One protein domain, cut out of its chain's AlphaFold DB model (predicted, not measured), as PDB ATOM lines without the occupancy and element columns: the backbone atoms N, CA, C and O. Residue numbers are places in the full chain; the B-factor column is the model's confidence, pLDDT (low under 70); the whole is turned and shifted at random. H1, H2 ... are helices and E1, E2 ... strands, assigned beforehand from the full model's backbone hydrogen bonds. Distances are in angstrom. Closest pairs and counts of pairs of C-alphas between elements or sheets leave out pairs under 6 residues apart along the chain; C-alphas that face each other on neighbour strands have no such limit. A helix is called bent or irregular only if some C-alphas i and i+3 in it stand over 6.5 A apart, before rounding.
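What this domain is: This is residues 29 to 128 and 137 to 214 of the 295 residues of an uncharacterized protein of Coniochaeta sp. 2T2.1 (UniProt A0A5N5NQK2). Picture one long sheet bent back on itself and curled like part of a barrel that stays open: E1 and E9 make a short leaf facing the broad leaf E3 to E8, with E2 as the hinge. H4 covers E9, H3 is beside the hinge E2, H2 joins E8 to E9, and H1 only grazes the sheet. The printed part has 178 residues, with four named helices and nine named strands in the order E1 E2 E3 H1 E4 E5 E6 E7 E8 H2 E9 H3 H4. Strand beside strand, the mixed sheet runs E1 E9 E2 E3 E4 E5 E6 E7 E8, and the class is mixed, helices and strands. The whole is compact and rounded, with a radius of gyration of the C-alphas of 16.3 A and spans of 42 by 40 by 38 A.

How they stand to each other: Start at E1, residues 32 to 37, an edge strand of this twisted sheet. Its antiparallel neighbour is E9, residues 168 to 175, with N 34 and O 171 at 3.0 A. On from E9 comes its parallel neighbour E2, residues 46 to 57, with N 48 and O 172 at 2.9 A; E2 bends by 66 degrees at residue 49. E2 and E3, residues 65 to 74, form a hairpin, with N 54 and O 68 at 2.9 A. Next to E3 is antiparallel E4, residues 94 to 99, where N 71 and O 96 are 2.8 A apart. E4, E5, residues 103 to 110, and E6, residues 115 to 122, form a meander, each strand the antiparallel neighbour of the one before; look for N 97 and O 105 at 2.8 A, then N 106 and O 119 at 2.9 A. E6 is antiparallel to E7, residues 141 to 148, with N 118 and O 145 at 2.8 A. E7 and the edge strand E8, residues 151 to 158, form a hairpin, with N 144 and O 155 at 2.9 A. In this folded sheet, one sheet bent into two leaves that face each other, the leaves share 22 pairs of C-alphas within 11 A; the closest C-alphas of E1 and E5 are those of Phe 37 and Trp 104, 6.5 A apart. The edge strands E1 and E8 are apart. H1, residues 81 to 88, only grazes the sheet with residues 83 to 87. H2, residues 161 to 166, is not on the sheet, but only just, with 4 pairs of C-alphas within 10 A. H3, residues 177 to 180, is on the sheet at a height of 6.1 A, over none of its strands; its closest C-alphas to E2 are Gly 177 and Ile 50, 6.3 A. H4, residues 190 to 203, is on the sheet over E9 at a height of 9.8 A, along the strands at 12 degrees on the local plane; the closest C-alphas are Pro 170 and Ala 190, 5.5 A. With residues 197 to 201 alone H4 touches H2, closest at the C-alphas of Val 165 and Tyr 197, 6.1 A; they run opposite ways at a shallow tilt of 33 degrees, only just short of steep. In H1, H2 and H4 every O i to N i+4 pair is within hydrogen-bond range; H3 is too short for such a pair.

Where its parts are: Find C-alpha 32 at (26.018, 34.342, -45.629), where E1 begins. E2 measures 29.1 A and E3 28.1 A from first to last C-alpha; E5 to E8 measure 22.7, 23.1, 23.0 and 23.9 A, and E9 20.6 A. Find C-alpha 151 of E8 at (29.711, -1.566, -61.292). H4 runs 19.9 A to C-alpha 203 at (52.722, 29.231, -42.991).

The domain as a whole: The two C-alphas farthest apart are those of Thr 62 and Pro 81, 49.1 A. Residues 129 to 136 are not printed, and C-alphas 128 and 137 are 11.1 A apart across this cut, between E6 and E7. Of the links that are printed whole, none is long. The mean pLDDT of the printed part is 74.0; 46 residues are under 70, among them residues 55 to 67, 88 to 93 and 124 to 128.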
ATOM      1  N   GLN A  29      17.755  38.301 -49.150       48.81
ATOM      2  CA  GLN A  29      18.340  36.987 -49.292       48.81
ATOM      3  C   GLN A  29      19.619  37.090 -48.474       48.81
ATOM      4  O   GLN A  29      20.551  37.782 -48.886       48.81
ATOM      5  N   GLU A  30      19.585  36.576 -47.243       53.12
ATOM      6  CA  GLU A  30      20.662  36.747 -46.278       53.12
ATOM      7  C   GLU A  30      21.842  35.934 -46.800       53.12
ATOM      8  O   GLU A  30      21.960  34.731 -46.568       53.12
ATOM      9  N   THR A  31      22.652  36.591 -47.626       68.88
ATOM     10  CA  THR A  31      23.828  35.996 -48.227       68.88
ATOM     11  C   THR A  31      24.876  35.886 -47.142       68.88
ATOM     12  O   THR A  31      25.435  36.872 -46.666       68.88
ATOM     13  N   GLY A  32      25.087  34.658 -46.695       76.75
ATOM     14  CA  GLY A  32      26.018  34.342 -45.629       76.75
ATOM     15  C   GLY A  32      27.227  33.591 -46.155       76.75
ATOM     16  O   GLY A  32      27.122  32.832 -47.116       76.75
ATOM     17  N   LEU A  33      28.386  33.786 -45.528       81.38
ATOM     18  CA  LEU A  33      29.599  33.055 -45.879       81.38
ATOM     19  C   LEU A  33      29.835  31.906 -44.894       81.38
ATOM     20  O   LEU A  33      29.869  32.125 -43.681       81.38
ATOM     21  N   LEU A  34      30.051  30.701 -45.418       82.56
ATOM     22  CA  LEU A  34      30.521  29.537 -44.662       82.56
ATOM     23  C   LEU A  34      31.778  28.954 -45.315       82.56
ATOM     24  O   LEU A  34      32.191  29.354 -46.402       82.56
ATOM     25  N   THR A  35      32.381  27.985 -44.636       80.31
ATOM     26  CA  THR A  35      33.431  27.131 -45.200       80.31
ATOM     27  C   THR A  35      32.835  25.805 -45.633       80.31
ATOM     28  O   THR A  35      31.952  25.290 -44.951       80.31
ATOM     29  N   PHE A  36      33.343  25.244 -46.723       79.69
ATOM     30  CA  PHE A  36      33.005  23.902 -47.186       79.69
ATOM     31  C   PHE A  36      34.266  23.161 -47.633       79.69
ATOM     32  O   PHE A  36      35.230  23.796 -48.053       79.69
ATOM     33  N   PHE A  37      34.268  21.831 -47.549       80.75
ATOM     34  CA  PHE A  37      35.377  21.000 -48.024       80.75
ATOM     35  C   PHE A  37      34.951  20.146 -49.220       80.75
ATOM     36  O   PHE A  37      33.958  19.422 -49.123       80.75
ATOM     37  N   VAL A  38      35.714  20.187 -50.317       78.94
ATOM     38  CA  VAL A  38      35.437  19.393 -51.529       78.94
ATOM     39  C   VAL A  38      36.672  18.582 -51.939       78.94
ATOM     40  O   VAL A  38      37.682  19.180 -52.296       78.94
ATOM     41  N   PRO A  39      36.618  17.236 -51.964       74.94
ATOM     42  CA  PRO A  39      37.794  16.416 -52.281       74.94
ATOM     43  C   PRO A  39      38.154  16.370 -53.780       74.94
ATOM     44  O   PRO A  39      39.317  16.214 -54.150       74.94
ATOM     45  N   ASP A  40      37.168  16.472 -54.673       66.31
ATOM     46  CA  ASP A  40      37.358  16.167 -56.100       66.31
ATOM     47  C   ASP A  40      37.470  17.394 -57.022       66.31
ATOM     48  O   ASP A  40      37.843  17.218 -58.179       66.31
ATOM     49  N   SER A  41      37.142  18.620 -56.588       56.72
ATOM     50  CA  SER A  41      37.023  19.751 -57.525       56.72
ATOM     51  C   SER A  41      37.550  21.095 -57.016       56.72
ATOM     52  O   SER A  41      37.580  21.365 -55.818       56.72
ATOM     53  N   GLU A  42      37.945  21.927 -57.997       51.28
ATOM     54  CA  GLU A  42      38.487  23.293 -57.908       51.28
ATOM     55  C   GLU A  42      37.438  24.419 -58.139       51.28
ATOM     56  O   GLU A  42      37.732  25.391 -58.850       51.28
ATOM     57  N   PRO A  43      36.180  24.378 -57.657       57.38
ATOM     58  CA  PRO A  43      35.370  25.575 -57.756       57.38
ATOM     59  C   PRO A  43      35.978  26.615 -56.813       57.38
ATOM     60  O   PRO A  43      35.976  26.444 -55.603       57.38
ATOM     61  N   LYS A  44      36.486  27.722 -57.360       58.06
ATOM     62  CA  LYS A  44      36.996  28.843 -56.545       58.06
ATOM     63  C   LYS A  44      35.920  29.468 -55.646       58.06
ATOM     64  O   LYS A  44      36.239  30.249 -54.759       58.06
ATOM     65  N   SER A  45      34.648  29.175 -55.917       63.34
ATOM     66  CA  SER A  45      33.490  29.584 -55.127       63.34
ATOM     67  C   SER A  45      32.281  28.720 -55.498       63.34
ATOM     68  O   SER A  45      32.134  28.340 -56.663       63.34
ATOM     69  N   LEU A  46      31.417  28.435 -54.520       74.38
ATOM     70  CA  LEU A  46      30.133  27.755 -54.711       74.38
ATOM     71  C   LEU A  46      28.988  28.563 -54.119       74.38
ATOM     72  O   LEU A  46      29.131  29.194 -53.066       74.38
ATOM     73  N   GLU A  47      27.838  28.487 -54.781       80.06
ATOM     74  CA  GLU A  47      26.569  28.909 -54.201       80.06
ATOM     75  C   GLU A  47      25.908  27.703 -53.537       80.06
ATOM     76  O   GLU A  47      25.956  26.582 -54.047       80.06
ATOM     77  N   VAL A  48      25.305  27.921 -52.371       81.94
ATOM     78  CA  VAL A  48      24.720  26.837 -51.586       81.94
ATOM     79  C   VAL A  48      23.351  27.220 -51.056       81.94
ATOM     80  O   VAL A  48      23.142  28.317 -50.544       81.94
ATOM     81  N   SER A  49      22.415  26.282 -51.136       82.81
ATOM     82  CA  SER A  49      21.123  26.364 -50.455       82.81
ATOM     83  C   SER A  49      21.060  25.335 -49.333       82.81
ATOM     84  O   SER A  49      21.302  24.151 -49.550       82.81
ATOM     85  N   ILE A  50      20.705  25.760 -48.126       83.06
ATOM     86  CA  ILE A  50      20.555  24.862 -46.979       83.06
ATOM     87  C   ILE A  50      19.156  24.266 -47.019       83.06
ATOM     88  O   ILE A  50      18.146  24.954 -46.836       83.06
ATOM     89  N   ILE A  51      19.068  22.964 -47.256       84.62
ATOM     90  CA  ILE A  51      17.774  22.298 -47.414       84.62
ATOM     91  C   ILE A  51      17.248  21.761 -46.083       84.62
ATOM     92  O   ILE A  51      16.045  21.873 -45.836       84.62
ATOM     93  N   ALA A  52      18.126  21.313 -45.185       80.69
ATOM     94  CA  ALA A  52      17.752  20.851 -43.851       80.69
ATOM     95  C   ALA A  52      18.909  20.983 -42.852       80.69
ATOM     96  O   ALA A  52      20.075  20.988 -43.237       80.69
ATOM     97  N   VAL A  53      18.571  21.038 -41.566       77.56
ATOM     98  CA  VAL A  53      19.504  20.808 -40.458       77.56
ATOM     99  C   VAL A  53      18.869  19.733 -39.593       77.56
ATOM    100  O   VAL A  53      17.852  19.970 -38.942       77.56
ATOM    101  N   ASN A  54      19.433  18.534 -39.649       78.50
ATOM    102  CA  ASN A  54      18.987  17.408 -38.843       78.50
ATOM    103  C   ASN A  54      19.839  17.320 -37.582       78.50
ATOM    104  O   ASN A  54      20.929  17.875 -37.527       78.50
ATOM    105  N   THR A  55      19.359  16.612 -36.571       66.88
ATOM    106  CA  THR A  55      20.174  16.229 -35.415       66.88
ATOM    107  C   THR A  55      20.428  14.737 -35.513       66.88
ATOM    108  O   THR A  55      19.486  13.946 -35.510       66.88
ATOM    109  N   GLU A  56      21.689  14.346 -35.671       58.59
ATOM    110  CA  GLU A  56      22.070  12.942 -35.603       58.59
ATOM    111  C   GLU A  56      22.394  12.614 -34.148       58.59
ATOM    112  O   GLU A  56      23.182  13.298 -33.496       58.59
ATOM    113  N   VAL A  57      21.720  11.605 -33.600       54.25
ATOM    114  CA  VAL A  57      21.982  11.151 -32.233       54.25
ATOM    115  C   VAL A  57      23.296  10.392 -32.263       54.25
ATOM    116  O   VAL A  57      23.359   9.300 -32.829       54.25
ATOM    117  N   ASN A  58      24.343  10.959 -31.667       51.50
ATOM    118  CA  ASN A  58      25.625  10.286 -31.555       51.50
ATOM    119  C   ASN A  58      25.457   9.057 -30.639       51.50
ATOM    120  O   ASN A  58      25.161   9.211 -29.454       51.50
ATOM    121  N   PRO A  59      25.622   7.818 -31.142       45.62
ATOM    122  CA  PRO A  59      25.367   6.620 -30.342       45.62
ATOM    123  C   PRO A  59      26.421   6.394 -29.246       45.62
ATOM    124  O   PRO A  59      26.247   5.511 -28.406       45.62
ATOM    125  N   ILE A  60      27.518   7.161 -29.259       54.72
ATOM    126  CA  ILE A  60      28.644   7.053 -28.324       54.72
ATOM    127  C   ILE A  60      28.590   8.171 -27.269       54.72
ATOM    128  O   ILE A  60      28.979   7.948 -26.123       54.72
ATOM    129  N   ALA A  61      28.069   9.352 -27.619       50.06
ATOM    130  CA  ALA A  61      27.894  10.464 -26.690       50.06
ATOM    131  C   ALA A  61      26.453  10.496 -26.163       50.06
ATOM    132  O   ALA A  61      25.520  10.880 -26.857       50.06
ATOM    133  N   THR A  62      26.264  10.138 -24.892       43.00
ATOM    134  CA  THR A  62      24.951  10.035 -24.226       43.00
ATOM    135  C   THR A  62      24.095  11.315 -24.214       43.00
ATOM    136  O   THR A  62      22.948  11.239 -23.779       43.00
ATOM    137  N   TYR A  63      24.603  12.471 -24.666       39.88
ATOM    138  CA  TYR A  63      23.899  13.762 -24.586       39.88
ATOM    139  C   TYR A  63      24.169  14.751 -25.733       39.88
ATOM    140  O   TYR A  63      23.619  15.850 -25.697       39.88
ATOM    141  N   GLU A  64      24.972  14.404 -26.740       47.06
ATOM    142  CA  GLU A  64      25.319  15.338 -27.819       47.06
ATOM    143  C   GLU A  64      24.759  14.821 -29.141       47.06
ATOM    144  O   GLU A  64      25.232  13.839 -29.710       47.06
ATOM    145  N   SER A  65      23.680  15.454 -29.594       53.88
ATOM    146  CA  SER A  65      23.209  15.293 -30.963       53.88
ATOM    147  C   SER A  65      24.021  16.228 -31.850       53.88
ATOM    148  O   SER A  65      23.949  17.448 -31.679       53.88
ATOM    149  N   ASP A  66      24.766  15.680 -32.804       59.22
ATOM    150  CA  ASP A  66      25.549  16.482 -33.737       59.22
ATOM    151  C   ASP A  66      24.620  16.981 -34.854       59.22
ATOM    152  O   ASP A  66      23.945  16.177 -35.509       59.22
ATOM    153  N   PRO A  67      24.505  18.302 -35.085       61.94
ATOM    154  CA  PRO A  67      23.711  18.793 -36.192       61.94
ATOM    155  C   PRO A  67      24.367  18.385 -37.513       61.94
ATOM    156  O   PRO A  67      25.568  18.582 -37.717       61.94
ATOM    157  N   VAL A  68      23.548  17.843 -38.409       77.88
ATOM    158  CA  VAL A  68      23.886  17.499 -39.786       77.88
ATOM    159  C   VAL A  68      23.214  18.512 -40.697       77.88
ATOM    160  O   VAL A  68      22.001  18.465 -40.925       77.88
ATOM    161  N   THR A  69      23.999  19.444 -41.218       81.44
ATOM    162  CA  THR A  69      23.527  20.420 -42.199       81.44
ATOM    163  C   THR A  69      23.526  19.770 -43.570       81.44
ATOM    164  O   THR A  69      24.578  19.335 -44.023       81.44
ATOM    165  N   ILE A  70      22.374  19.731 -44.239       85.06
ATOM    166  CA  ILE A  70      22.229  19.237 -45.609       85.06
ATOM    167  C   ILE A  70      22.164  20.429 -46.563       85.06
ATOM    168  O   ILE A  70      21.356  21.350 -46.403       85.06
ATOM    169  N   LEU A  71      23.028  20.389 -47.564       84.31
ATOM    170  CA  LEU A  71      23.369  21.477 -48.463       84.31
ATOM    171  C   LEU A  71      23.090  21.035 -49.899       84.31
ATOM    172  O   LEU A  71      23.422  19.919 -50.291       84.31
ATOM    173  N   LEU A  72      22.498  21.914 -50.692       84.50
ATOM    174  CA  LEU A  72      22.417  21.782 -52.139       84.50
ATOM    175  C   LEU A  72      23.464  22.716 -52.736       84.50
ATOM    176  O   LEU A  72      23.342  23.934 -52.600       84.50
ATOM    177  N   LEU A  73      24.500  22.140 -53.339       81.12
ATOM    178  CA  LEU A  73      25.569  22.890 -53.987       81.12
ATOM    179  C   LEU A  73      25.160  23.222 -55.424       81.12
ATOM    180  O   LEU A  73      24.589  22.370 -56.113       81.12
ATOM    181  N   ASP A  74      25.496  24.428 -55.870       79.56
ATOM    182  CA  ASP A  74      25.317  24.896 -57.243       79.56
ATOM    183  C   ASP A  74      26.506  25.772 -57.687       79.56
ATOM    184  O   ASP A  74      27.251  26.330 -56.871       79.56
ATOM    185  N   CYS A  75      26.695  25.896 -58.999       77.25
ATOM    186  CA  CYS A  75      27.684  26.811 -59.557       77.25
ATOM    187  C   CYS A  75      27.153  28.247 -59.542       77.25
ATOM    188  O   CYS A  75      25.983  28.464 -59.872       77.25
ATOM    189  N   PRO A  76      28.010  29.253 -59.286       75.50
ATOM    190  CA  PRO A  76      27.575  30.638 -59.352       75.50
ATOM    191  C   PRO A  76      26.987  31.009 -60.719       75.50
ATOM    192  O   PRO A  76      27.500  30.608 -61.774       75.50
ATOM    193  N   LYS A  77      25.917  31.814 -60.705       75.50
ATOM    194  CA  LYS A  77      25.155  32.155 -61.925       75.50
ATOM    195  C   LYS A  77      25.874  33.121 -62.863       75.50
ATOM    196  O   LYS A  77      25.542  33.177 -64.043       75.50
ATOM    197  N   ALA A  78      26.830  33.898 -62.354       77.44
ATOM    198  CA  ALA A  78      27.567  34.861 -63.165       77.44
ATOM    199  C   ALA A  78      28.353  34.160 -64.288       77.44
ATOM    200  O   ALA A  78      29.019  33.150 -64.050       77.44
ATOM    201  N   GLU A  79      28.312  34.712 -65.498       77.12
ATOM    202  CA  GLU A  79      29.040  34.188 -66.658       77.12
ATOM    203  C   GLU A  79      30.518  34.581 -66.562       77.12
ATOM    204  O   GLU A  79      30.916  35.710 -66.853       77.12
ATOM    205  N   THR A  80      31.342  33.649 -66.085       75.75
ATOM    206  CA  THR A  80      32.799  33.799 -66.004       75.75
ATOM    207  C   THR A  80      33.447  32.468 -66.373       75.75
ATOM    208  O   THR A  80      32.871  31.427 -66.062       75.75
ATOM    209  N   PRO A  81      34.669  32.447 -66.942       75.81
ATOM    210  CA  PRO A  81      35.314  31.193 -67.337       75.81
ATOM    211  C   PRO A  81      35.386  30.137 -66.219       75.81
ATOM    212  O   PRO A  81      35.262  28.947 -66.492       75.81
ATOM    213  N   ALA A  82      35.542  30.561 -64.960       67.44
ATOM    214  CA  ALA A  82      35.565  29.660 -63.807       67.44
ATOM    215  C   ALA A  82      34.179  29.068 -63.489       67.44
ATOM    216  O   ALA A  82      34.059  27.870 -63.237       67.44
ATOM    217  N   ASN A  83      33.125  29.885 -63.543       74.69
ATOM    218  CA  ASN A  83      31.756  29.428 -63.292       74.69
ATOM    219  C   ASN A  83      31.243  28.553 -64.443       74.69
ATOM    220  O   ASN A  83      30.540  27.570 -64.221       74.69
ATOM    221  N   ASP A  84      31.632  28.878 -65.673       74.44
ATOM    222  CA  ASP A  84      31.305  28.108 -66.867       74.44
ATOM    223  C   ASP A  84      31.978  26.731 -66.817       74.44
ATOM    224  O   ASP A  84      31.328  25.728 -67.106       74.44
ATOM    225  N   ALA A  85      33.239  26.661 -66.371       71.94
ATOM    226  CA  ALA A  85      33.943  25.402 -66.135       71.94
ATOM    227  C   ALA A  85      33.278  24.565 -65.030       71.94
ATOM    228  O   ALA A  85      33.106  23.358 -65.200       71.94
ATOM    229  N   CYS A  86      32.830  25.199 -63.940       71.12
ATOM    230  CA  CYS A  86      32.046  24.544 -62.888       71.12
ATOM    231  C   CYS A  86      30.771  23.896 -63.460       71.12
ATOM    232  O   CYS A  86      30.497  22.722 -63.198       71.12
ATOM    233  N   ARG A  87      30.019  24.627 -64.295       74.25
ATOM    234  CA  ARG A  87      28.796  24.107 -64.932       74.25
ATOM    235  C   ARG A  87      29.102  23.015 -65.956       74.25
ATOM    236  O   ARG A  87      28.408  22.003 -65.994       74.25
ATOM    237  N   ALA A  88      30.157  23.192 -66.751       67.25
ATOM    238  CA  ALA A  88      30.603  22.221 -67.747       67.25
ATOM    239  C   ALA A  88      31.101  20.909 -67.121       67.25
ATOM    240  O   ALA A  88      30.934  19.854 -67.728       67.25
ATOM    241  N   ALA A  89      31.651  20.950 -65.904       63.84
ATOM    242  CA  ALA A  89      32.053  19.751 -65.171       63.84
ATOM    243  C   ALA A  89      30.861  18.842 -64.811       63.84
ATOM    244  O   ALA A  89      31.065  17.669 -64.511       63.84
ATOM    245  N   GLY A  90      29.619  19.351 -64.847       54.44
ATOM    246  CA  GLY A  90      28.409  18.535 -64.686       54.44
ATOM    247  C   GLY A  90      28.285  17.853 -63.321       54.44
ATOM    248  O   GLY A  90      27.543  16.889 -63.188       54.44
ATOM    249  N   ILE A  91      29.015  18.356 -62.322       58.28
ATOM    250  CA  ILE A  91      29.049  17.876 -60.929       58.28
ATOM    251  C   ILE A  91      27.747  18.243 -60.173       58.28
ATOM    252  O   ILE A  91      27.532  17.811 -59.042       58.28
ATOM    253  N   TYR A  92      26.857  19.027 -60.795       56.47
ATOM    254  CA  TYR A  92      25.742  19.719 -60.145       56.47
ATOM    255  C   TYR A  92      24.368  19.297 -60.685       56.47
ATOM    256  O   TYR A  92      24.236  19.079 -61.893       56.47
ATOM    257  N   PRO A  93      23.321  19.245 -59.833       53.09
ATOM    258  CA  PRO A  93      23.324  19.563 -58.400       53.09
ATOM    259  C   PRO A  93      23.946  18.449 -57.541       53.09
ATOM    260  O   PRO A  93      23.605  17.275 -57.687       53.09
ATOM    261  N   ALA A  94      24.823  18.830 -56.607       70.62
ATOM    262  CA  ALA A  94      25.369  17.917 -55.607       70.62
ATOM    263  C   ALA A  94      24.673  18.151 -54.264       70.62
ATOM    264  O   ALA A  94      24.545  19.289 -53.809       70.62
ATOM    265  N   GLN A  95      24.226  17.072 -53.623       80.00
ATOM    266  CA  GLN A  95      23.810  17.140 -52.226       80.00
ATOM    267  C   GLN A  95      25.037  16.924 -51.361       80.00
ATOM    268  O   GLN A  95      25.755  15.947 -51.539       80.00
ATOM    269  N   ALA A  96      25.266  17.822 -50.423       83.38
ATOM    270  CA  ALA A  96      26.355  17.762 -49.477       83.38
ATOM    271  C   ALA A  96      25.820  17.743 -48.051       83.38
ATOM    272  O   ALA A  96      24.696  18.169 -47.785       83.38
ATOM    273  N   TYR A  97      26.640  17.279 -47.121       81.75
ATOM    274  CA  TYR A  97      26.363  17.401 -45.705       81.75
ATOM    275  C   TYR A  97      27.611  17.746 -44.901       81.75
ATOM    276  O   TYR A  97      28.739  17.449 -45.301       81.75
ATOM    277  N   HIS A  98      27.378  18.368 -43.750       80.81
ATOM    278  CA  HIS A  98      28.388  18.682 -42.750       80.81
ATOM    279  C   HIS A  98      27.885  18.303 -41.364       80.81
ATOM    280  O   HIS A  98      26.767  18.680 -41.011       80.81
ATOM    281  N   THR A  99      28.712  17.613 -40.581       72.44
ATOM    282  CA  THR A  99      28.430  17.325 -39.167       72.44
ATOM    283  C   THR A  99      29.335  18.161 -38.258       72.44
ATOM    284  O   THR A  99      30.496  18.421 -38.598       72.44
ATOM    285  N   GLN A 100      28.862  18.541 -37.062       60.50
ATOM    286  CA  GLN A 100      29.798  18.919 -35.993       60.50
ATOM    287  C   GLN A 100      30.750  17.731 -35.761       60.50
ATOM    288  O   GLN A 100      30.308  16.591 -35.689       60.50
ATOM    289  N   GLY A 101      32.063  17.965 -35.792       56.19
ATOM    290  CA  GLY A 101      33.072  16.893 -35.848       56.19
ATOM    291  C   GLY A 101      33.904  16.847 -37.134       56.19
ATOM    292  O   GLY A 101      34.674  15.910 -37.330       56.19
ATOM    293  N   SER A 102      33.792  17.868 -37.995       72.31
ATOM    294  CA  SER A 102      34.633  18.029 -39.193       72.31
ATOM    295  C   SER A 102      34.467  16.901 -40.216       72.31
ATOM    296  O   SER A 102      35.408  16.572 -40.943       72.31
ATOM    297  N   VAL A 103      33.270  16.314 -40.280       79.44
ATOM    298  CA  VAL A 103      32.906  15.358 -41.325       79.44
ATOM    299  C   VAL A 103      32.138  16.094 -42.407       79.44
ATOM    300  O   VAL A 103      31.115  16.727 -42.148       79.44
ATOM    301  N   TRP A 104      32.637  15.973 -43.627       85.19
ATOM    302  CA  TRP A 104      32.007  16.466 -44.840       85.19
ATOM    303  C   TRP A 104      31.665  15.284 -45.718       85.19
ATOM    304  O   TRP A 104      32.424  14.321 -45.796       85.19
ATOM    305  N   GLY A 105      30.547  15.341 -46.410       84.19
ATOM    306  CA  GLY A 105      30.233  14.334 -47.401       84.19
ATOM    307  C   GLY A 105      29.256  14.852 -48.421       84.19
ATOM    308  O   GLY A 105      28.770  15.978 -48.331       84.19
ATOM    309  N   GLY A 106      28.957  14.013 -49.394       84.06
ATOM    310  CA  GLY A 106      27.980  14.356 -50.397       84.06
ATOM    311  C   GLY A 106      27.832  13.305 -51.469       84.06
ATOM    312  O   GLY A 106      28.559  12.314 -51.520       84.06
ATOM    313  N   THR A 107      26.873  13.563 -52.339       82.38
ATOM    314  CA  THR A 107      26.571  12.771 -53.514       82.38
ATOM    315  C   THR A 107      26.570  13.689 -54.721       82.38
ATOM    316  O   THR A 107      25.813  14.659 -54.792       82.38
ATOM    317  N   THR A 108      27.413  13.339 -55.681       77.00
ATOM    318  CA  THR A 108      27.548  13.984 -56.982       77.00
ATOM    319  C   THR A 108      27.113  12.993 -58.049       77.00
ATOM    320  O   THR A 108      27.487  11.822 -57.993       77.00
ATOM    321  N   THR A 109      26.345  13.448 -59.034       73.62
ATOM    322  CA  THR A 109      26.021  12.641 -60.218       73.62
ATOM    323  C   THR A 109      26.597  13.320 -61.446       73.62
ATOM    324  O   THR A 109      26.249  14.462 -61.723       73.62
ATOM    325  N   PHE A 110      27.462  12.623 -62.176       70.88
ATOM    326  CA  PHE A 110      28.030  13.111 -63.424       70.88
ATOM    327  C   PHE A 110      27.088  12.761 -64.571       70.88
ATOM    328  O   PHE A 110      26.893  11.597 -64.917       70.88
ATOM    329  N   ALA A 111      26.492  13.782 -65.184       66.38
ATOM    330  CA  ALA A 111      25.525  13.583 -66.262       66.38
ATOM    331  C   ALA A 111      26.138  12.939 -67.522       66.38
ATOM    332  O   ALA A 111      25.433  12.265 -68.269       66.38
ATOM    333  N   ALA A 112      27.440  13.140 -67.760       67.56
ATOM    334  CA  ALA A 112      28.124  12.680 -68.968       67.56
ATOM    335  C   ALA A 112      28.191  11.147 -69.085       67.56
ATOM    336  O   ALA A 112      28.065  10.611 -70.185       67.56
ATOM    337  N   ASP A 113      28.374  10.447 -67.967       71.00
ATOM    338  CA  ASP A 113      28.491   8.986 -67.906       71.00
ATOM    339  C   ASP A 113      27.458   8.338 -66.968       71.00
ATOM    340  O   ASP A 113      27.476   7.123 -66.754       71.00
ATOM    341  N   ASN A 114      26.530   9.143 -66.438       73.69
ATOM    342  CA  ASN A 114      25.524   8.752 -65.454       73.69
ATOM    343  C   ASN A 114      26.140   8.039 -64.236       73.69
ATOM    344  O   ASN A 114      25.525   7.135 -63.660       73.69
ATOM    345  N   SER A 115      27.371   8.408 -63.866       79.50
ATOM    346  CA  SER A 115      28.020   7.886 -62.674       79.50
ATOM    347  C   SER A 115      27.578   8.665 -61.438       79.50
ATOM    348  O   SER A 115      27.477   9.893 -61.443       79.50
ATOM    349  N   THR A 116      27.318   7.952 -60.347       83.88
ATOM    350  CA  THR A 116      27.031   8.555 -59.044       83.88
ATOM    351  C   THR A 116      28.212   8.317 -58.122       83.88
ATOM    352  O   THR A 116      28.567   7.176 -57.837       83.88
ATOM    353  N   THR A 117      28.803   9.397 -57.623       82.94
ATOM    354  CA  THR A 117      29.877   9.364 -56.632       82.94
ATOM    355  C   THR A 117      29.336   9.832 -55.292       82.94
ATOM    356  O   THR A 117      28.913  10.976 -55.155       82.94
ATOM    357  N   THR A 118      29.367   8.958 -54.291       86.19
ATOM    358  CA  THR A 118      29.131   9.329 -52.889       86.19
ATOM    359  C   THR A 118      30.470   9.431 -52.184       86.19
ATOM    360  O   THR A 118      31.238   8.474 -52.221       86.19
ATOM    361  N   TRP A 119      30.759  10.548 -51.534       84.88
ATOM    362  CA  TRP A 119      32.014  10.778 -50.828       84.88
ATOM    363  C   TRP A 119      31.773  11.176 -49.372       84.88
ATOM    364  O   TRP A 119      30.726  11.715 -49.007       84.88
ATOM    365  N   ARG A 120      32.752  10.870 -48.525       86.69
ATOM    366  CA  ARG A 120      32.784  11.218 -47.104       86.69
ATOM    367  C   ARG A 120      34.227  11.458 -46.697       86.69
ATOM    368  O   ARG A 120      35.079  10.615 -46.957       86.69
ATOM    369  N   CYS A 121      34.482  12.584 -46.061       83.56
ATOM    370  CA  CYS A 121      35.782  13.054 -45.632       83.56
ATOM    371  C   CYS A 121      35.718  13.466 -44.168       83.56
ATOM    372  O   CYS A 121      34.941  14.333 -43.786       83.56
ATOM    373  N   GLU A 122      36.554  12.848 -43.350       85.50
ATOM    374  CA  GLU A 122      36.769  13.212 -41.957       85.50
ATOM    375  C   GLU A 122      38.056  14.043 -41.918       85.50
ATOM    376  O   GLU A 122      39.114  13.537 -42.290       85.50
ATOM    377  N   LEU A 123      37.992  15.320 -41.526       77.00
ATOM    378  CA  LEU A 123      39.161  16.221 -41.583       77.00
ATOM    379  C   LEU A 123      40.132  16.080 -40.393       77.00
ATOM    380  O   LEU A 123      41.111  16.830 -40.308       77.00
ATOM    381  N   GLY A 124      39.862  15.139 -39.481       67.19
ATOM    382  CA  GLY A 124      40.607  14.945 -38.235       67.19
ATOM    383  C   GLY A 124      40.340  16.039 -37.193       67.19
ATOM    384  O   GLY A 124      39.474  16.896 -37.369       67.19
ATOM    385  N   SER A 125      41.077  16.007 -36.078       54.62
ATOM    386  CA  SER A 125      40.900  16.976 -34.988       54.62
ATOM    387  C   SER A 125      41.284  18.411 -35.390       54.62
ATOM    388  O   SER A 125      42.196  18.612 -36.207       54.62
ATOM    389  N   PRO A 126      40.621  19.427 -34.797       50.56
ATOM    390  CA  PRO A 126      40.972  20.825 -35.010       50.56
ATOM    391  C   PRO A 126      42.402  21.119 -34.541       50.56
ATOM    392  O   PRO A 126      42.965  20.417 -33.703       50.56
ATOM    393  N   TRP A 127      42.984  22.187 -35.086       49.19
ATOM    394  CA  TRP A 127      44.299  22.690 -34.693       49.19
ATOM    395  C   TRP A 127      44.292  23.064 -33.203       49.19
ATOM    396  O   TRP A 127      43.719  24.082 -32.820       49.19
ATOM    397  N   THR A 128      44.920  22.265 -32.340       39.62
ATOM    398  CA  THR A 128      45.145  22.660 -30.947       39.62
ATOM    399  C   THR A 128      46.299  23.656 -30.897       39.62
ATOM    400  O   THR A 128      47.475  23.288 -30.955       39.62
ATOM    401  N   GLY A 137      45.237  17.076 -38.780       47.28
ATOM    402  CA  GLY A 137      45.042  16.115 -39.876       47.28
ATOM    403  C   GLY A 137      45.491  14.686 -39.560       47.28
ATOM    404  O   GLY A 137      45.269  13.800 -40.379       47.28
ATOM    405  N   ASP A 138      46.045  14.418 -38.373       51.09
ATOM    406  CA  ASP A 138      46.197  13.038 -37.898       51.09
ATOM    407  C   ASP A 138      44.823  12.337 -37.881       51.09
ATOM    408  O   ASP A 138      43.883  12.772 -37.210       51.09
ATOM    409  N   GLY A 139      44.693  11.273 -38.680       62.53
ATOM    410  CA  GLY A 139      43.440  10.537 -38.879       62.53
ATOM    411  C   GLY A 139      42.514  11.092 -39.969       62.53
ATOM    412  O   GLY A 139      41.419  10.554 -40.143       62.53
ATOM    413  N   ALA A 140      42.929  12.126 -40.710       78.81
ATOM    414  CA  ALA A 140      42.131  12.677 -41.794       78.81
ATOM    415  C   ALA A 140      42.071  11.719 -42.992       78.81
ATOM    416  O   ALA A 140      43.088  11.214 -43.477       78.81
ATOM    417  N   ARG A 141      40.853  11.428 -43.446       83.25
ATOM    418  CA  ARG A 141      40.592  10.402 -44.458       83.25
ATOM    419  C   ARG A 141      39.367  10.737 -45.275       83.25
ATOM    420  O   ARG A 141      38.361  11.186 -44.737       83.25
ATOM    421  N   CYS A 142      39.449  10.467 -46.564       84.94
ATOM    422  CA  CYS A 142      38.327  10.525 -47.477       84.94
ATOM    423  C   CYS A 142      38.048   9.119 -48.016       84.94
ATOM    424  O   CYS A 142      38.968   8.362 -48.320       84.94
ATOM    425  N   SER A 143      36.775   8.776 -48.167       84.19
ATOM    426  CA  SER A 143      36.304   7.611 -48.918       84.19
ATOM    427  C   SER A 143      35.287   8.039 -49.969       84.19
ATOM    428  O   SER A 143      34.406   8.839 -49.647       84.19
ATOM    429  N   LYS A 144      35.381   7.514 -51.191       84.62
ATOM    430  CA  LYS A 144      34.361   7.695 -52.225       84.62
ATOM    431  C   LYS A 144      33.914   6.365 -52.791       84.62
ATOM    432  O   LYS A 144      34.708   5.446 -52.943       84.62
ATOM    433  N   THR A 145      32.636   6.273 -53.105       85.62
ATOM    434  CA  THR A 145      32.023   5.136 -53.780       85.62
ATOM    435  C   THR A 145      31.425   5.633 -55.079       85.62
ATOM    436  O   THR A 145      30.551   6.494 -55.065       85.62
ATOM    437  N   ILE A 146      31.916   5.093 -56.188       85.75
ATOM    438  CA  ILE A 146      31.485   5.402 -57.544       85.75
ATOM    439  C   ILE A 146      30.618   4.242 -58.023       85.75
ATOM    440  O   ILE A 146      31.061   3.090 -58.037       85.75
ATOM    441  N   VAL A 147      29.391   4.554 -58.421       86.31
ATOM    442  CA  VAL A 147      28.464   3.629 -59.067       86.31
ATOM    443  C   VAL A 147      28.314   4.068 -60.515       86.31
ATOM    444  O   VAL A 147      27.800   5.150 -60.782       86.31
ATOM    445  N   ALA A 148      28.766   3.235 -61.448       84.69
ATOM    446  CA  ALA A 148      28.704   3.511 -62.881       84.69
ATOM    447  C   ALA A 148      28.395   2.220 -63.643       84.69
ATOM    448  O   ALA A 148      29.019   1.188 -63.400       84.69
ATOM    449  N   SER A 149      27.418   2.260 -64.554       80.56
ATOM    450  CA  SER A 149      27.073   1.140 -65.451       80.56
ATOM    451  C   SER A 149      26.907  -0.228 -64.754       80.56
ATOM    452  O   SER A 149      27.281  -1.261 -65.302       80.56
ATOM    453  N   GLY A 150      26.358  -0.244 -63.533       76.75
ATOM    454  CA  GLY A 150      26.146  -1.465 -62.739       76.75
ATOM    455  C   GLY A 150      27.373  -1.967 -61.966       76.75
ATOM    456  O   GLY A 150      27.253  -2.923 -61.202       76.75
ATOM    457  N   ALA A 151      28.531  -1.321 -62.108       83.88
ATOM    458  CA  ALA A 151      29.711  -1.566 -61.292       83.88
ATOM    459  C   ALA A 151      29.762  -0.591 -60.107       83.88
ATOM    460  O   ALA A 151      29.388   0.575 -60.224       83.88
ATOM    461  N   THR A 152      30.247  -1.080 -58.964       88.50
ATOM    462  CA  THR A 152      30.520  -0.265 -57.774       88.50
ATOM    463  C   THR A 152      32.001  -0.350 -57.444       88.50
ATOM    464  O   THR A 152      32.554  -1.448 -57.348       88.50
ATOM    465  N   ARG A 153      32.645   0.801 -57.262       85.56
ATOM    466  CA  ARG A 153      34.046   0.907 -56.851       85.56
ATOM    467  C   ARG A 153      34.145   1.841 -55.658       85.56
ATOM    468  O   ARG A 153      33.636   2.954 -55.716       85.56
ATOM    469  N   THR A 154      34.842   1.409 -54.617       84.38
ATOM    470  CA  THR A 154      35.137   2.244 -53.452       84.38
ATOM    471  C   THR A 154      36.629   2.523 -53.384       84.38
ATOM    472  O   THR A 154      37.451   1.619 -53.533       84.38
ATOM    473  N   GLU A 155      36.969   3.782 -53.154       83.81
ATOM    474  CA  GLU A 155      38.328   4.271 -52.959       83.81
ATOM    475  C   GLU A 155      38.404   4.947 -51.597       83.81
ATOM    476  O   GLU A 155      37.431   5.526 -51.113       83.81
ATOM    477  N   SER A 156      39.544   4.839 -50.929       83.06
ATOM    478  CA  SER A 156      39.776   5.505 -49.652       83.06
ATOM    479  C   SER A 156      41.224   5.932 -49.571       83.06
ATOM    480  O   SER A 156      42.111   5.176 -49.964       83.06
ATOM    481  N   SER A 157      41.449   7.141 -49.079       83.25
ATOM    482  CA  SER A 157      42.775   7.729 -48.994       83.25
ATOM    483  C   SER A 157      42.880   8.630 -47.772       83.25
ATOM    484  O   SER A 157      41.918   9.305 -47.394       83.25
ATOM    485  N   ALA A 158      44.046   8.610 -47.135       82.88
ATOM    486  CA  ALA A 158      44.400   9.574 -46.105       82.88
ATOM    487  C   ALA A 158      44.999  10.814 -46.772       82.88
ATOM    488  O   ALA A 158      45.634  10.707 -47.821       82.88
ATOM    489  N   PHE A 159      44.812  11.977 -46.160       78.25
ATOM    490  CA  PHE A 159      45.377  13.224 -46.665       78.25
ATOM    491  C   PHE A 159      46.050  14.017 -45.558       78.25
ATOM    492  O   PHE A 159      45.772  13.845 -44.372       78.25
ATOM    493  N   ASP A 160      46.961  14.883 -45.976       79.19
ATOM    494  CA  ASP A 160      47.760  15.700 -45.084       79.19
ATOM    495  C   ASP A 160      47.083  17.069 -44.805       79.19
ATOM    496  O   ASP A 160      46.047  17.411 -45.393       79.19
ATOM    497  N   PRO A 161      47.641  17.884 -43.891       76.38
ATOM    498  CA  PRO A 161      47.091  19.200 -43.580       76.38
ATOM    499  C   PRO A 161      47.070  20.162 -44.783       76.38
ATOM    500  O   PRO A 161      46.218  21.051 -44.826       76.38
ATOM    501  N   CYS A 162      47.995  20.011 -45.735       79.44
ATOM    502  CA  CYS A 162      48.105  20.878 -46.905       79.44
ATOM    503  C   CYS A 162      46.963  20.631 -47.881       79.44
ATOM    504  O   CYS A 162      46.304  21.583 -48.303       79.44
ATOM    505  N   TYR A 163      46.657  19.360 -48.141       81.00
ATOM    506  CA  TYR A 163      45.480  18.972 -48.906       81.00
ATOM    507  C   TYR A 163      44.198  19.509 -48.260       81.00
ATOM    508  O   TYR A 163      43.341  20.068 -48.939       81.00
ATOM    509  N   ARG A 164      44.088  19.431 -46.926       80.00
ATOM    510  CA  ARG A 164      42.923  19.974 -46.217       80.00
ATOM    511  C   ARG A 164      42.706  21.460 -46.506       80.00
ATOM    512  O   ARG A 164      41.579  21.850 -46.789       80.00
ATOM    513  N   VAL A 165      43.755  22.277 -46.406       78.31
ATOM    514  CA  VAL A 165      43.654  23.731 -46.623       78.31
ATOM    515  C   VAL A 165      43.396  24.066 -48.089       78.31
ATOM    516  O   VAL A 165      42.578  24.935 -48.364       78.31
ATOM    517  N   ALA A 166      44.027  23.351 -49.022       77.88
ATOM    518  CA  ALA A 166      43.820  23.565 -50.455       77.88
ATOM    519  C   ALA A 166      42.379  23.258 -50.913       77.88
ATOM    520  O   ALA A 166      41.906  23.842 -51.882       77.88
ATOM    521  N   HIS A 167      41.683  22.367 -50.202       79.88
ATOM    522  CA  HIS A 167      40.333  21.905 -50.537       79.88
ATOM    523  C   HIS A 167      39.232  22.494 -49.637       79.88
ATOM    524  O   HIS A 167      38.073  22.071 -49.715       79.88
ATOM    525  N   GLN A 168      39.570  23.472 -48.788       81.00
ATOM    526  CA  GLN A 168      38.605  24.304 -48.067       81.00
ATOM    527  C   GLN A 168      38.260  25.538 -48.896       81.00
ATOM    528  O   GLN A 168      39.133  26.296 -49.304       81.00
ATOM    529  N   LEU A 169      36.967  25.751 -49.125       78.44
ATOM    530  CA  LEU A 169      36.467  26.790 -50.014       78.44
ATOM    531  C   LEU A 169      35.481  27.714 -49.291       78.44
ATOM    532  O   LEU A 169      34.691  27.243 -48.461       78.44
ATOM    533  N   PRO A 170      35.480  29.019 -49.620       78.25
ATOM    534  CA  PRO A 170      34.369  29.896 -49.283       78.25
ATOM    535  C   PRO A 170      33.102  29.434 -50.014       78.25
ATOM    536  O   PRO A 170      33.110  29.264 -51.235       78.25
ATOM    537  N   ILE A 171      31.997  29.285 -49.281       80.81
ATOM    538  CA  ILE A 171      30.673  29.055 -49.869       80.81
ATOM    539  C   ILE A 171      29.714  30.181 -49.514       80.81
ATOM    540  O   ILE A 171      29.627  30.609 -48.359       80.81
ATOM    541  N   VAL A 172      28.988  30.654 -50.522       84.94
ATOM    542  CA  VAL A 172      27.966  31.687 -50.362       84.94
ATOM    543  C   VAL A 172      26.620  30.998 -50.202       84.94
ATOM    544  O   VAL A 172      26.101  30.388 -51.138       84.94
ATOM    545  N   VAL A 173      26.047  31.089 -49.006       84.88
ATOM    546  CA  VAL A 173      24.695  30.613 -48.724       84.88
ATOM    547  C   VAL A 173      23.713  31.595 -49.335       84.88
ATOM    548  O   VAL A 173      23.656  32.750 -48.928       84.88
ATOM    549  N   THR A 174      22.950  31.142 -50.321       84.44
ATOM    550  CA  THR A 174      21.952  31.958 -51.017       84.44
ATOM    551  C   THR A 174      20.533  31.647 -50.552       84.44
ATOM    552  O   THR A 174      19.636  32.444 -50.782       84.44
ATOM    553  N   ALA A 175      20.277  30.527 -49.876       82.62
ATOM    554  CA  ALA A 175      18.952  30.225 -49.328       82.62
ATOM    555  C   ALA A 175      19.025  29.258 -48.141       82.62
ATOM    556  O   ALA A 175      19.981  28.494 -48.012       82.62
ATOM    557  N   GLY A 176      17.985  29.244 -47.302       82.81
ATOM    558  CA  GLY A 176      17.856  28.295 -46.190       82.81
ATOM    559  C   GLY A 176      18.711  28.620 -44.962       82.81
ATOM    560  O   GLY A 176      18.812  27.807 -44.041       82.81
ATOM    561  N   GLY A 177      19.348  29.787 -44.968       81.69
ATOM    562  CA  GLY A 177      20.210  30.299 -43.915       81.69
ATOM    563  C   GLY A 177      19.602  30.300 -42.520       81.69
ATOM    564  O   GLY A 177      20.254  29.941 -41.538       81.69
ATOM    565  N   GLU A 178      18.313  30.620 -42.458       80.94
ATOM    566  CA  GLU A 178      17.504  30.704 -41.247       80.94
ATOM    567  C   GLU A 178      17.482  29.399 -40.429       80.94
ATOM    568  O   GLU A 178      17.158  29.407 -39.241       80.94
ATOM    569  N   LYS A 179      17.864  28.270 -41.042       82.44
ATOM    570  CA  LYS A 179      17.893  26.939 -40.418       82.44
ATOM    571  C   LYS A 179      19.121  26.700 -39.538       82.44
ATOM    572  O   LYS A 179      19.086  25.798 -38.705       82.44
ATOM    573  N   LEU A 180      20.200  27.471 -39.703       76.12
ATOM    574  CA  LEU A 180      21.460  27.272 -38.966       76.12
ATOM    575  C   LEU A 180      21.457  27.867 -37.548       76.12
ATOM    576  O   LEU A 180      22.431  27.717 -36.811       76.12
ATOM    577  N   GLY A 181      20.375  28.533 -37.144       76.38
ATOM    578  CA  GLY A 181      20.291  29.209 -35.852       76.38
ATOM    579  C   GLY A 181      20.945  30.592 -35.870       76.38
ATOM    580  O   GLY A 181      20.971  31.273 -36.891       76.38
ATOM    581  N   LYS A 182      21.416  31.063 -34.709       73.56
ATOM    582  CA  LYS A 182      21.861  32.454 -34.534       73.56
ATOM    583  C   LYS A 182      23.333  32.637 -34.916       73.56
ATOM    584  O   LYS A 182      24.186  31.926 -34.399       73.56
ATOM    585  N   ASN A 183      23.620  33.673 -35.710       67.62
ATOM    586  CA  ASN A 183      24.962  34.066 -36.164       67.62
ATOM    587  C   ASN A 183      25.763  32.923 -36.825       67.62
ATOM    588  O   ASN A 183      26.902  32.676 -36.428       67.62
ATOM    589  N   PRO A 184      25.197  32.209 -37.812       73.25
ATOM    590  CA  PRO A 184      25.855  31.036 -38.376       73.25
ATOM    591  C   PRO A 184      27.001  31.385 -39.332       73.25
ATOM    592  O   PRO A 184      27.817  30.528 -39.658       73.25
ATOM    593  N   TYR A 185      27.052  32.631 -39.800       82.06
ATOM    594  CA  TYR A 185      27.946  33.059 -40.862       82.06
ATOM    595  C   TYR A 185      29.245  33.652 -40.344       82.06
ATOM    596  O   TYR A 185      29.299  34.300 -39.296       82.06
ATOM    597  N   LEU A 186      30.285  33.483 -41.150       79.88
ATOM    598  CA  LEU A 186      31.540  34.186 -40.970       79.88
ATOM    599  C   LEU A 186      31.320  35.691 -41.166       79.88
ATOM    600  O   LEU A 186      30.593  36.121 -42.059       79.88
ATOM    601  N   THR A 187      31.985  36.500 -40.344       82.88
ATOM    602  CA  THR A 187      31.902  37.972 -40.397       82.88
ATOM    603  C   THR A 187      32.839  38.595 -41.434       82.88
ATOM    604  O   THR A 187      32.965  39.815 -41.494       82.88
ATOM    605  N   ILE A 188      33.533  37.760 -42.203       79.25
ATOM    606  CA  ILE A 188      34.497  38.140 -43.236       79.25
ATOM    607  C   ILE A 188      33.918  37.838 -44.618       79.25
ATOM    608  O   ILE A 188      32.999  37.032 -44.751       79.25
ATOM    609  N   ASN A 189      34.450  38.478 -45.658       81.94
ATOM    610  CA  ASN A 189      34.036  38.202 -47.036       81.94
ATOM    611  C   ASN A 189      34.827  37.027 -47.648       81.94
ATOM    612  O   ASN A 189      35.844  36.593 -47.109       81.94
ATOM    613  N   ALA A 190      34.363  36.516 -48.795       78.12
ATOM    614  CA  ALA A 190      34.980  35.370 -49.468       78.12
ATOM    615  C   ALA A 190      36.465  35.598 -49.809       78.12
ATOM    616  O   ALA A 190      37.274  34.694 -49.632       78.12
ATOM    617  N   THR A 191      36.833  36.810 -50.237       80.25
ATOM    618  CA  THR A 191      38.221  37.180 -50.562       80.25
ATOM    619  C   THR A 191      39.124  37.157 -49.329       80.25
ATOM    620  O   THR A 191      40.277  36.734 -49.397       80.25
ATOM    621  N   GLU A 192      38.612  37.619 -48.191       79.94
ATOM    622  CA  GLU A 192      39.330  37.596 -46.919       79.94
ATOM    623  C   GLU A 192      39.510  36.161 -46.412       79.94
ATOM    624  O   GLU A 192      40.604  35.804 -45.978       79.94
ATOM    625  N   LEU A 193      38.488  35.310 -46.547       81.25
ATOM    626  CA  LEU A 193      38.589  33.890 -46.202       81.25
ATOM    627  C   LEU A 193      39.590  33.143 -47.101       81.25
ATOM    628  O   LEU A 193      40.429  32.400 -46.598       81.25
ATOM    629  N   ASP A 194      39.563  33.392 -48.410       79.88
ATOM    630  CA  ASP A 194      40.539  32.846 -49.366       79.88
ATOM    631  C   ASP A 194      41.978  33.292 -49.035       79.88
ATOM    632  O   ASP A 194      42.929  32.504 -49.063       79.88
ATOM    633  N   SER A 195      42.137  34.549 -48.610       81.31
ATOM    634  CA  SER A 195      43.423  35.077 -48.139       81.31
ATOM    635  C   SER A 195      43.893  34.388 -46.854       81.31
ATOM    636  O   SER A 195      45.086  34.119 -46.707       81.31
ATOM    637  N   LEU A 196      42.985  34.069 -45.923       82.25
ATOM    638  CA  LEU A 196      43.317  33.308 -44.713       82.25
ATOM    639  C   LEU A 196      43.812  31.898 -45.053       82.25
ATOM    640  O   LEU A 196      44.836  31.482 -44.508       82.25
ATOM    641  N   TYR A 197      43.151  31.194 -45.975       80.31
ATOM    642  CA  TYR A 197      43.610  29.876 -46.431       80.31
ATOM    643  C   TYR A 197      44.958  29.948 -47.143       80.31
ATOM    644  O   TYR A 197      45.854  29.162 -46.835       80.31
ATOM    645  N   SER A 198      45.160  30.951 -47.996       80.25
ATOM    646  CA  SER A 198      46.443  31.189 -48.666       80.25
ATOM    647  C   SER A 198      47.583  31.467 -47.674       80.25
ATOM    648  O   SER A 198      48.681  30.912 -47.792       80.25
ATOM    649  N   ASN A 199      47.327  32.287 -46.651       80.44
ATOM    650  CA  ASN A 199      48.292  32.564 -45.585       80.44
ATOM    651  C   ASN A 199      48.586  31.313 -44.750       80.44
ATOM    652  O   ASN A 199      49.739  31.064 -44.397       80.44
ATOM    653  N   MET A 200      47.566  30.501 -44.464       78.69
ATOM    654  CA  MET A 200      47.724  29.246 -43.732       78.69
ATOM    655  C   MET A 200      48.576  28.249 -44.522       78.69
ATOM    656  O   MET A 200      49.540  27.717 -43.974       78.69
ATOM    657  N   ALA A 201      48.291  28.064 -45.813       78.38
ATOM    658  CA  ALA A 201      49.090  27.230 -46.707       78.38
ATOM    659  C   ALA A 201      50.556  27.689 -46.745       78.38
ATOM    660  O   ALA A 201      51.463  26.871 -46.607       78.38
ATOM    661  N   THR A 202      50.787  29.004 -46.826       80.75
ATOM    662  CA  THR A 202      52.135  29.592 -46.787       80.75
ATOM    663  C   THR A 202      52.838  29.308 -45.457       80.75
ATOM    664  O   THR A 202      53.994  28.904 -45.448       80.75
ATOM    665  N   SER A 203      52.146  29.470 -44.326       79.12
ATOM    666  CA  SER A 203      52.722  29.231 -42.991       79.12
ATOM    667  C   SER A 203      53.085  27.767 -42.720       79.12
ATOM    668  O   SER A 203      53.895  27.489 -41.840       79.12
ATOM    669  N   MET A 204      52.473  26.842 -43.461       77.06
ATOM    670  CA  MET A 204      52.709  25.402 -43.367       77.06
ATOM    671  C   MET A 204      53.689  24.889 -44.432       77.06
ATOM    672  O   MET A 204      53.884  23.678 -44.522       77.06
ATOM    673  N   ASP A 205      54.284  25.785 -45.231       83.00
ATOM    674  CA  ASP A 205      55.138  25.452 -46.378       83.00
ATOM    675  C   ASP A 205      54.455  24.485 -47.364       83.00
ATOM    676  O   ASP A 205      55.082  23.590 -47.938       83.00
ATOM    677  N   CYS A 206      53.141  24.645 -47.549       79.62
ATOM    678  CA  CYS A 206      52.381  23.756 -48.410       79.62
ATOM    679  C   CYS A 206      52.718  23.985 -49.885       79.62
ATOM    680  O   CYS A 206      52.694  25.129 -50.354       79.62
ATOM    681  N   PRO A 207      52.974  22.912 -50.652       77.00
ATOM    682  CA  PRO A 207      53.056  23.027 -52.095       77.00
ATOM    683  C   PRO A 207      51.707  23.491 -52.653       77.00
ATOM    684  O   PRO A 207      50.648  23.172 -52.113       77.00
ATOM    685  N   SER A 208      51.733  24.228 -53.763       66.19
ATOM    686  CA  SER A 208      50.519  24.500 -54.531       66.19
ATOM    687  C   SER A 208      50.044  23.189 -55.161       66.19
ATOM    688  O   SER A 208      50.524  22.815 -56.233       66.19
ATOM    689  N   THR A 209      49.165  22.453 -54.486       58.62
ATOM    690  CA  THR A 209      48.620  21.191 -54.992       58.62
ATOM    691  C   THR A 209      47.163  21.380 -55.359       58.62
ATOM    692  O   THR A 209      46.357  21.762 -54.516       58.62
ATOM    693  N   THR A 210      46.834  21.074 -56.606       58.97
ATOM    694  CA  THR A 210      45.454  20.928 -57.083       58.97
ATOM    695  C   THR A 210      45.088  19.463 -57.326       58.97
ATOM    696  O   THR A 210      44.006  19.145 -57.815       58.97
ATOM    697  N   GLU A 211      46.014  18.554 -57.018       63.72
ATOM    698  CA  GLU A 211      45.837  17.129 -57.243       63.72
ATOM    699  C   GLU A 211      44.859  16.545 -56.238       63.72
ATOM    700  O   GLU A 211      44.916  16.821 -55.044       63.72
ATOM    701  N   THR A 212      43.973  15.693 -56.739       70.50
ATOM    702  CA  THR A 212      43.013  14.983 -55.909       70.50
ATOM    703  C   THR A 212      43.685  13.908 -55.045       70.50
ATOM    704  O   THR A 212      44.609  13.228 -55.490       70.50
ATOM    705  N   VAL A 213      43.185  13.694 -53.819       72.62
ATOM    706  CA  VAL A 213      43.676  12.640 -52.905       72.62
ATOM    707  C   VAL A 213      43.405  11.226 -53.432       72.62
ATOM    708  O   VAL A 213      43.983  10.238 -52.965       72.62
ATOM    709  N   TRP A 214      42.511  11.102 -54.410       70.06
ATOM    710  CA  TRP A 214      42.169   9.837 -55.042       70.06
ATOM    711  C   TRP A 214      43.239   9.451 -56.056       70.06
ATOM    712  O   TRP A 214      43.050   9.534 -57.268       70.06
TER     713      TRP A 214